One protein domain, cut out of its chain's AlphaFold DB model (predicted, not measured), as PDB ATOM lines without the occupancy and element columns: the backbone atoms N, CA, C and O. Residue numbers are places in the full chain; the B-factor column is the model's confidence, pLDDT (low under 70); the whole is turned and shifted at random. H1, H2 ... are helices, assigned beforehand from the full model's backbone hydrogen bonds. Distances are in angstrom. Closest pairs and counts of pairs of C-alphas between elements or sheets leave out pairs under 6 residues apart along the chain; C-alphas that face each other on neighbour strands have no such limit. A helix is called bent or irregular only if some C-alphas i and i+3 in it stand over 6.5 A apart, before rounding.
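AT A GLANCE: This is residues 2 to 62 of the 74 residues of the protein "Cytochrome C3 subunit A" of Deltaproteobacteria bacterium (UniProt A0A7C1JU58). With little regular structure, this model makes a flat, loose L: the long helix H2 is one limb, loops of the long link before it make the other, and the short H1 sits in the angle between them. The printed part has 61 residues, with two named helices, H1 then H2, and no named strand. The class is all helix, though the helices hold only 22 of the residues. The radius of gyration of the C-alphas is 13.4 A, and the spans are 34 by 32 by 15 A.

HOW THE PARTS SIT: H1, residues 6 to 9, is close to but not clearly touching H2, residues 39 to 56; their closest C-alphas, of Cys 9 and Asn 46, are 7.3 A apart. In H2 every O i to N i+4 pair is within hydrogen-bond range. H1 is too short for such a pair, and its 1 O i to N i+3 pair is not within range.

IN THESE COORDINATES: H1 begins at C-alpha 6 (361.974, 220.690, 294.319). It is neither bent nor irregular, but only just: C-alphas 6 and 9 are 6.1 A apart. H2 is 25.2 A long and ends at C-alpha 56 (357.188, 226.467, 273.127).

THE WHOLE: The C-alphas farthest apart, of Gly 18 and Gly 58, are 37.1 A apart. The link from H1 to H2 is long, with 29 residues. The printed part has no cut. Mean pLDDT of the printed part is 92.3; residue 2 is under 70.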
ATOM      1  N   TYR A   2     366.405 216.393 284.708       63.88
ATOM      2  CA  TYR A   2     365.502 217.435 284.197       63.88
ATOM      3  C   TYR A   2     365.791 218.827 284.790       63.88
ATOM      4  O   TYR A   2     365.169 219.793 284.362       63.88
ATOM      5  N   LYS A   3     366.739 218.951 285.739       81.25
ATOM      6  CA  LYS A   3     367.117 220.215 286.408       81.25
ATOM      7  C   LYS A   3     365.929 220.989 287.008       81.25
ATOM      8  O   LYS A   3     365.976 222.212 287.103       81.25
ATOM      9  N   ILE A   4     364.868 220.290 287.408       86.12
ATOM     10  CA  ILE A   4     363.690 220.894 288.043       86.12
ATOM     11  C   ILE A   4     363.941 220.954 289.550       86.12
ATOM     12  O   ILE A   4     364.165 219.925 290.189       86.12
ATOM     13  N   GLY A   5     363.911 222.160 290.119       89.81
ATOM     14  CA  GLY A   5     364.051 222.358 291.559       89.81
ATOM     15  C   GLY A   5     362.848 221.811 292.328       89.81
ATOM     16  O   GLY A   5     361.712 221.869 291.863       89.81
ATOM     17  N   CYS A   6     363.058 221.307 293.546       90.69
ATOM     18  CA  CYS A   6     361.974 220.690 294.319       90.69
ATOM     19  C   CYS A   6     360.818 221.663 294.619       90.69
ATOM     20  O   CYS A   6     359.657 221.254 294.670       90.69
ATOM     21  N   LYS A   7     361.139 222.950 294.807       91.88
ATOM     22  CA  LYS A   7     360.172 224.020 295.093       91.88
ATOM     23  C   LYS A   7     359.351 224.467 293.886       91.88
ATOM     24  O   LYS A   7     358.300 225.060 294.093       91.88
ATOM     25  N   GLU A   8     359.760 224.117 292.666       90.69
ATOM     26  CA  GLU A   8     358.982 224.414 291.453       90.69
ATOM     27  C   GLU A   8     357.602 223.739 291.508       90.69
ATOM     28  O   GLU A   8     356.597 224.292 291.071       90.69
ATOM     29  N   CYS A   9     357.537 222.548 292.114       93.50
ATOM     30  CA  CYS A   9     356.285 221.839 292.367       93.50
ATOM     31  C   CYS A   9     355.819 221.984 293.818       93.50
ATOM     32  O   CYS A   9     354.631 222.184 294.078       93.50
ATOM     33  N   HIS A  10     356.740 221.873 294.775       93.31
ATOM     34  CA  HIS A  10     356.434 221.952 296.201       93.31
ATOM     35  C   HIS A  10     356.587 223.383 296.721       93.31
ATOM     36  O   HIS A  10     357.444 223.657 297.558       93.31
ATOM     37  N   HIS A  11     355.739 224.286 296.228       93.06
ATOM     38  CA  HIS A  11     355.842 225.732 296.465       93.06
ATOM     39  C   HIS A  11     355.713 226.164 297.940       93.06
ATOM     40  O   HIS A  11     356.181 227.238 298.296       93.06
ATOM     41  N   GLU A  12     355.153 225.316 298.810       92.94
ATOM     42  CA  GLU A  12     355.072 225.553 300.265       92.94
ATOM     43  C   GLU A  12     356.114 224.770 301.082       92.94
ATOM     44  O   GLU A  12     356.101 224.810 302.314       92.94
ATOM     45  N   TRP A  13     356.984 223.978 300.446       93.56
ATOM     46  CA  TRP A  13     357.946 223.167 301.189       93.56
ATOM     47  C   TRP A  13     359.141 224.011 301.627       93.56
ATOM     48  O   TRP A  13     359.868 224.555 300.801       93.56
ATOM     49  N   ASP A  14     359.387 224.080 302.935       88.50
ATOM     50  CA  ASP A  14     360.500 224.841 303.514       88.50
ATOM     51  C   ASP A  14     361.879 224.180 303.328       88.50
ATOM     52  O   ASP A  14     362.892 224.820 303.604       88.50
ATOM     53  N   GLN A  15     361.927 222.948 302.802       86.69
ATOM     54  CA  GLN A  15     363.147 222.172 302.539       86.69
ATOM     55  C   GLN A  15     364.047 221.982 303.766       86.69
ATOM     56  O   GLN A  15     365.254 221.773 303.628       86.69
ATOM     57  N   LYS A  16     363.485 222.027 304.979       88.94
ATOM     58  CA  LYS A  16     364.271 221.760 306.185       88.94
ATOM     59  C   LYS A  16     364.757 220.303 306.207       88.94
ATOM     60  O   LYS A  16     363.993 219.409 305.820       88.94
ATOM     61  N   PRO A  17     365.983 220.036 306.695       86.94
ATOM     62  CA  PRO A  17     366.487 218.673 306.851       86.94
ATOM     63  C   PRO A  17     365.502 217.784 307.621       86.94
ATOM     64  O   PRO A  17     364.943 218.202 308.632       86.94
ATOM     65  N   GLY A  18     365.267 216.569 307.122       85.69
ATOM     66  CA  GLY A  18     364.338 215.611 307.734       85.69
ATOM     67  C   GLY A  18     362.850 215.865 307.458       85.69
ATOM     68  O   GLY A  18     362.017 215.080 307.903       85.69
ATOM     69  N   THR A  19     362.489 216.914 306.711       86.81
ATOM     70  CA  THR A  19     361.096 217.156 306.302       86.81
ATOM     71  C   THR A  19     360.808 216.586 304.918       86.81
ATOM     72  O   THR A  19     361.671 216.568 304.041       86.81
ATOM     73  N   GLN A  20     359.573 216.132 304.709       90.25
ATOM     74  CA  GLN A  20     359.083 215.703 303.403       90.25
ATOM     75  C   GLN A  20     358.019 216.677 302.894       90.25
ATOM     76  O   GLN A  20     357.223 217.192 303.690       90.25
ATOM     77  N   PRO A  21     357.960 216.923 301.578       92.69
ATOM     78  CA  PRO A  21     356.903 217.738 301.014       92.69
ATOM     79  C   PRO A  21     355.540 217.063 301.198       92.69
ATOM     80  O   PRO A  21     355.390 215.844 301.086       92.69
ATOM     81  N   LYS A  22     354.509 217.875 301.441       93.69
ATOM     82  CA  LYS A  22     353.126 217.390 301.493       93.69
ATOM     83  C   LYS A  22     352.607 217.094 300.084       93.69
ATOM     84  O   LYS A  22     353.007 217.727 299.107       93.69
ATOM     85  N   LYS A  23     351.650 216.165 299.990       94.94
ATOM     86  CA  LYS A  23     350.872 215.942 298.760       94.94
ATOM     87  C   LYS A  23     350.069 217.199 298.414       94.94
ATOM     88  O   LYS A  23     349.559 217.858 299.318       94.94
ATOM     89  N   CYS A  24     349.853 217.462 297.125       95.38
ATOM     90  CA  CYS A  24     349.030 218.585 296.657       95.38
ATOM     91  C   CYS A  24     347.634 218.582 297.309       95.38
ATOM     92  O   CYS A  24     347.155 219.619 297.760       95.38
ATOM     93  N   SER A  25     347.033 217.394 297.453       95.25
ATOM     94  CA  SER A  25     345.707 217.181 298.054       95.25
ATOM     95  C   SER A  25     345.625 217.447 299.561       95.25
ATOM     96  O   SER A  25     344.528 217.472 300.133       95.25
ATOM     97  N   ALA A  26     346.762 217.674 300.231       95.12
ATOM     98  CA  ALA A  26     346.770 218.119 301.619       95.12
ATOM     99  C   ALA A  26     346.088 219.491 301.753       95.12
ATOM    100  O   ALA A  26     345.267 219.657 302.655       95.12
ATOM    101  N   CYS A  27     346.355 220.405 300.811       94.44
ATOM    102  CA  CYS A  27     345.814 221.769 300.794       94.44
ATOM    103  C   CYS A  27     344.844 222.006 299.625       94.44
ATOM    104  O   CYS A  27     343.757 222.529 299.836       94.44
ATOM    105  N   HIS A  28     345.191 221.584 298.406       95.81
ATOM    106  CA  HIS A  28     344.322 221.712 297.235       95.81
ATOM    107  C   HIS A  28     343.257 220.614 297.263       95.81
ATOM    108  O   HIS A  28     343.506 219.484 296.847       95.81
ATOM    109  N   LYS A  29     342.079 220.920 297.809       95.75
ATOM    110  CA  LYS A  29     340.926 220.005 297.823       95.75
ATOM    111  C   LYS A  29     340.244 219.965 296.461       95.75
ATOM    112  O   LYS A  29     340.635 220.682 295.551       95.75
ATOM    113  N   GLU A  30     339.247 219.098 296.299       94.12
ATOM    114  CA  GLU A  30     338.488 218.985 295.048       94.12
ATOM    115  C   GLU A  30     337.965 220.351 294.577       94.12
ATOM    116  O   GLU A  30     338.180 220.749 293.432       94.12
ATOM    117  N   GLN A  31     337.382 221.101 295.510       93.81
ATOM    118  CA  GLN A  31     336.907 222.460 295.299       93.81
ATOM    119  C   GLN A  31     337.940 223.488 295.769       93.81
ATOM    120  O   GLN A  31     338.704 223.252 296.708       93.81
ATOM    121  N   ALA A  32     337.946 224.648 295.111       94.94
ATOM    122  CA  ALA A  32     338.756 225.783 295.534       94.94
ATOM    123  C   ALA A  32     338.268 226.331 296.886       94.94
ATOM    124  O   ALA A  32     337.071 226.339 297.169       94.94
ATOM    125  N   GLN A  33     339.199 226.811 297.708       95.25
ATOM    126  CA  GLN A  33     338.927 227.368 299.032       95.25
ATOM    127  C   GLN A  33     339.694 228.679 299.205       95.25
ATOM    128  O   GLN A  33     340.915 228.697 299.376       95.25
ATOM    129  N   GLY A  34     338.973 229.800 299.135       93.25
ATOM    130  CA  GLY A  34     339.572 231.133 299.184       93.25
ATOM    131  C   GLY A  34     340.616 231.319 298.080       93.25
ATOM    132  O   GLY A  34     340.299 231.256 296.896       93.25
ATOM    133  N   LYS A  35     341.877 231.536 298.474       92.25
ATOM    134  CA  LYS A  35     343.008 231.701 297.541       92.25
ATOM    135  C   LYS A  35     343.598 230.372 297.048       92.25
ATOM    136  O   LYS A  35     344.419 230.377 296.134       92.25
ATOM    137  N   ILE A  36     343.207 229.242 297.639       94.69
ATOM    138  CA  ILE A  36     343.707 227.916 297.273       94.69
ATOM    139  C   ILE A  36     342.852 227.371 296.129       94.69
ATOM    140  O   ILE A  36     341.655 227.142 296.285       94.69
ATOM    141  N   VAL A  37     343.469 227.151 294.968       96.12
ATOM    142  CA  VAL A  37     342.789 226.548 293.811       96.12
ATOM    143  C   VAL A  37     342.431 225.084 294.071       96.12
ATOM    144  O   VAL A  37     343.100 224.408 294.854       96.12
ATOM    145  N   GLY A  38     341.413 224.575 293.378       97.31
ATOM    146  CA  GLY A  38     341.058 223.157 293.450       97.31
ATOM    147  C   GLY A  38     342.164 222.245 292.899       97.31
ATOM    148  O   GLY A  38     342.996 222.665 292.092       97.31
ATOM    149  N   LEU A  39     342.155 220.975 293.303       96.31
ATOM    150  CA  LEU A  39     343.188 219.979 293.011       96.31
ATOM    151  C   LEU A  39     343.389 219.771 291.510       96.31
ATOM    152  O   LEU A  39     344.519 219.757 291.027       96.31
ATOM    153  N   MET A  40     342.287 219.656 290.768       94.62
ATOM    154  CA  MET A  40     342.325 219.517 289.313       94.62
ATOM    155  C   MET A  40     343.023 220.719 288.666       94.62
ATOM    156  O   MET A  40     343.914 220.558 287.835       94.62
ATOM    157  N   GLN A  41     342.679 221.931 289.105       95.81
ATOM    158  CA  GLN A  41     343.295 223.144 288.588       95.81
ATOM    159  C   GLN A  41     344.769 223.260 288.994       95.81
ATOM    160  O   GLN A  41     345.565 223.723 288.181       95.81
ATOM    161  N   ALA A  42     345.149 222.830 290.201       95.94
ATOM    162  CA  ALA A  42     346.542 222.801 290.642       95.94
ATOM    163  C   ALA A  42     347.403 221.933 289.707       95.94
ATOM    164  O   ALA A  42     348.423 222.403 289.202       95.94
ATOM    165  N   TYR A  43     346.950 220.714 289.392       95.19
ATOM    166  CA  TYR A  43     347.650 219.838 288.451       95.19
ATOM    167  C   TYR A  43     347.662 220.397 287.027       95.19
ATOM    168  O   TYR A  43     348.717 220.455 286.400       95.19
ATOM    169  N   HIS A  44     346.524 220.855 286.505       94.75
ATOM    170  CA  HIS A  44     346.469 221.366 285.136       94.75
ATOM    171  C   HIS A  44     347.279 222.653 284.952       94.75
ATOM    172  O   HIS A  44     347.922 222.823 283.918       94.75
ATOM    173  N   LYS A  45     347.306 223.551 285.942       93.19
ATOM    174  CA  LYS A  45     348.151 224.748 285.872       93.19
ATOM    175  C   LYS A  45     349.627 224.398 285.952       93.19
ATOM    176  O   LYS A  45     350.391 224.920 285.151       93.19
ATOM    177  N   ASN A  46     350.017 223.521 286.874       93.38
ATOM    178  CA  ASN A  46     351.426 223.223 287.079       93.38
ATOM    179  C   ASN A  46     351.977 222.285 285.991       93.38
ATOM    180  O   ASN A  46     352.844 222.667 285.208       93.38
ATOM    181  N   CYS A  47     351.408 221.084 285.859       93.56
ATOM    182  CA  CYS A  47     351.905 220.056 284.946       93.56
ATOM    183  C   CYS A  47     351.735 220.472 283.479       93.56
ATOM    184  O   CYS A  47     352.707 220.521 282.728       93.56
ATOM    185  N   MET A  48     350.509 220.819 283.061       94.81
ATOM    186  CA  MET A  48     350.279 221.195 281.658       94.81
ATOM    187  C   MET A  48     350.888 222.560 281.336       94.81
ATOM    188  O   MET A  48     351.287 222.780 280.196       94.81
ATOM    189  N   GLY A  49     350.957 223.479 282.306       93.88
ATOM    190  CA  GLY A  49     351.589 224.788 282.126       93.88
ATOM    191  C   GLY A  49     353.077 224.661 281.828       93.88
ATOM    192  O   GLY A  49     353.520 225.123 280.777       93.88
ATOM    193  N   CYS A  50     353.812 223.945 282.683       94.50
ATOM    194  CA  CYS A  50     355.229 223.660 282.471       94.50
ATOM    195  C   CYS A  50     355.454 222.940 281.135       94.50
ATOM    196  O   CYS A  50     356.273 223.372 280.324       94.50
ATOM    197  N   HIS A  51     354.654 221.912 280.828       94.50
ATOM    198  CA  HIS A  51     354.810 221.201 279.564       94.50
ATOM    199  C   HIS A  51     354.568 222.090 278.337       94.50
ATOM    200  O   HIS A  51     355.290 221.993 277.346       94.50
ATOM    201  N   LYS A  52     353.564 222.975 278.381       95.19
ATOM    202  CA  LYS A  52     353.302 223.936 277.298       95.19
ATOM    203  C   LYS A  52     354.462 224.905 277.122       95.19
ATOM    204  O   LYS A  52     354.775 225.271 275.993       95.19
ATOM    205  N   GLU A  53     355.080 225.340 278.212       93.81
ATOM    206  CA  GLU A  53     356.222 226.245 278.152       93.81
ATOM    207  C   GLU A  53     357.448 225.560 277.542       93.81
ATOM    208  O   GLU A  53     358.050 226.091 276.610       93.81
ATOM    209  N   LEU A  54     357.754 224.337 277.978       93.12
ATOM    210  CA  LEU A  54     358.830 223.532 277.405       93.12
ATOM    211  C   LEU A  54     358.592 223.228 275.921       93.12
ATOM    212  O   LEU A  54     359.523 223.345 275.122       93.12
ATOM    213  N   GLN A  55     357.347 222.931 275.531       94.00
ATOM    214  CA  GLN A  55     356.968 222.742 274.128       94.00
ATOM    215  C   GLN A  55     357.254 223.998 273.294       94.00
ATOM    216  O   GLN A  55     357.828 223.895 272.213       94.00
ATOM    217  N   LYS A  56     356.897 225.187 273.798       94.44
ATOM    218  CA  LYS A  56     357.188 226.467 273.127       94.44
ATOM    219  C   LYS A  56     358.688 226.736 273.000       94.44
ATOM    220  O   LYS A  56     359.108 227.350 272.030       94.44
ATOM    221  N   GLN A  57     359.485 226.264 273.956       93.69
ATOM    222  CA  GLN A  57     360.947 226.354 273.929       93.69
ATOM    223  C   GLN A  57     361.605 225.293 273.023       93.69
ATOM    224  O   GLN A  57     362.831 225.235 272.962       93.69
ATOM    225  N   GLY A  58     360.827 224.425 272.359       93.06
ATOM    226  CA  GLY A  58     361.355 223.326 271.545       93.06
ATOM    227  C   GLY A  58     362.063 222.238 272.359       93.06
ATOM    228  O   GLY A  58     362.845 221.466 271.809       93.06
ATOM    229  N   LYS A  59     361.826 222.179 273.675       90.81
ATOM    230  CA  LYS A  59     362.448 221.199 274.570       90.81
ATOM    231  C   LYS A  59     361.597 219.930 274.669       90.81
ATOM    232  O   LYS A  59     360.369 220.008 274.578       90.81
ATOM    233  N   PRO A  60     362.222 218.764 274.920       90.50
ATOM    234  CA  PRO A  60     361.492 217.550 275.260       90.50
ATOM    235  C   PRO A  60     360.569 217.794 276.455       90.50
ATOM    236  O   PRO A  60     360.985 218.352 277.471       90.50
ATOM    237  N   THR A  61     359.315 217.377 276.327       92.88
ATOM    238  CA  THR A  61     358.291 217.594 277.347       92.88
ATOM    239  C   THR A  61     357.225 216.507 277.300       92.88
ATOM    240  O   THR A  61     357.078 215.806 276.299       92.88
ATOM    241  N   GLY A  62     356.468 216.380 278.388       90.12
ATOM    242  CA  GLY A  62     355.263 215.570 278.426       90.12
ATOM    243  C   GLY A  62     354.071 216.209 277.691       90.12
ATOM    244  O   GLY A  62     354.181 217.284 277.094       90.12
TER     245      GLY A  62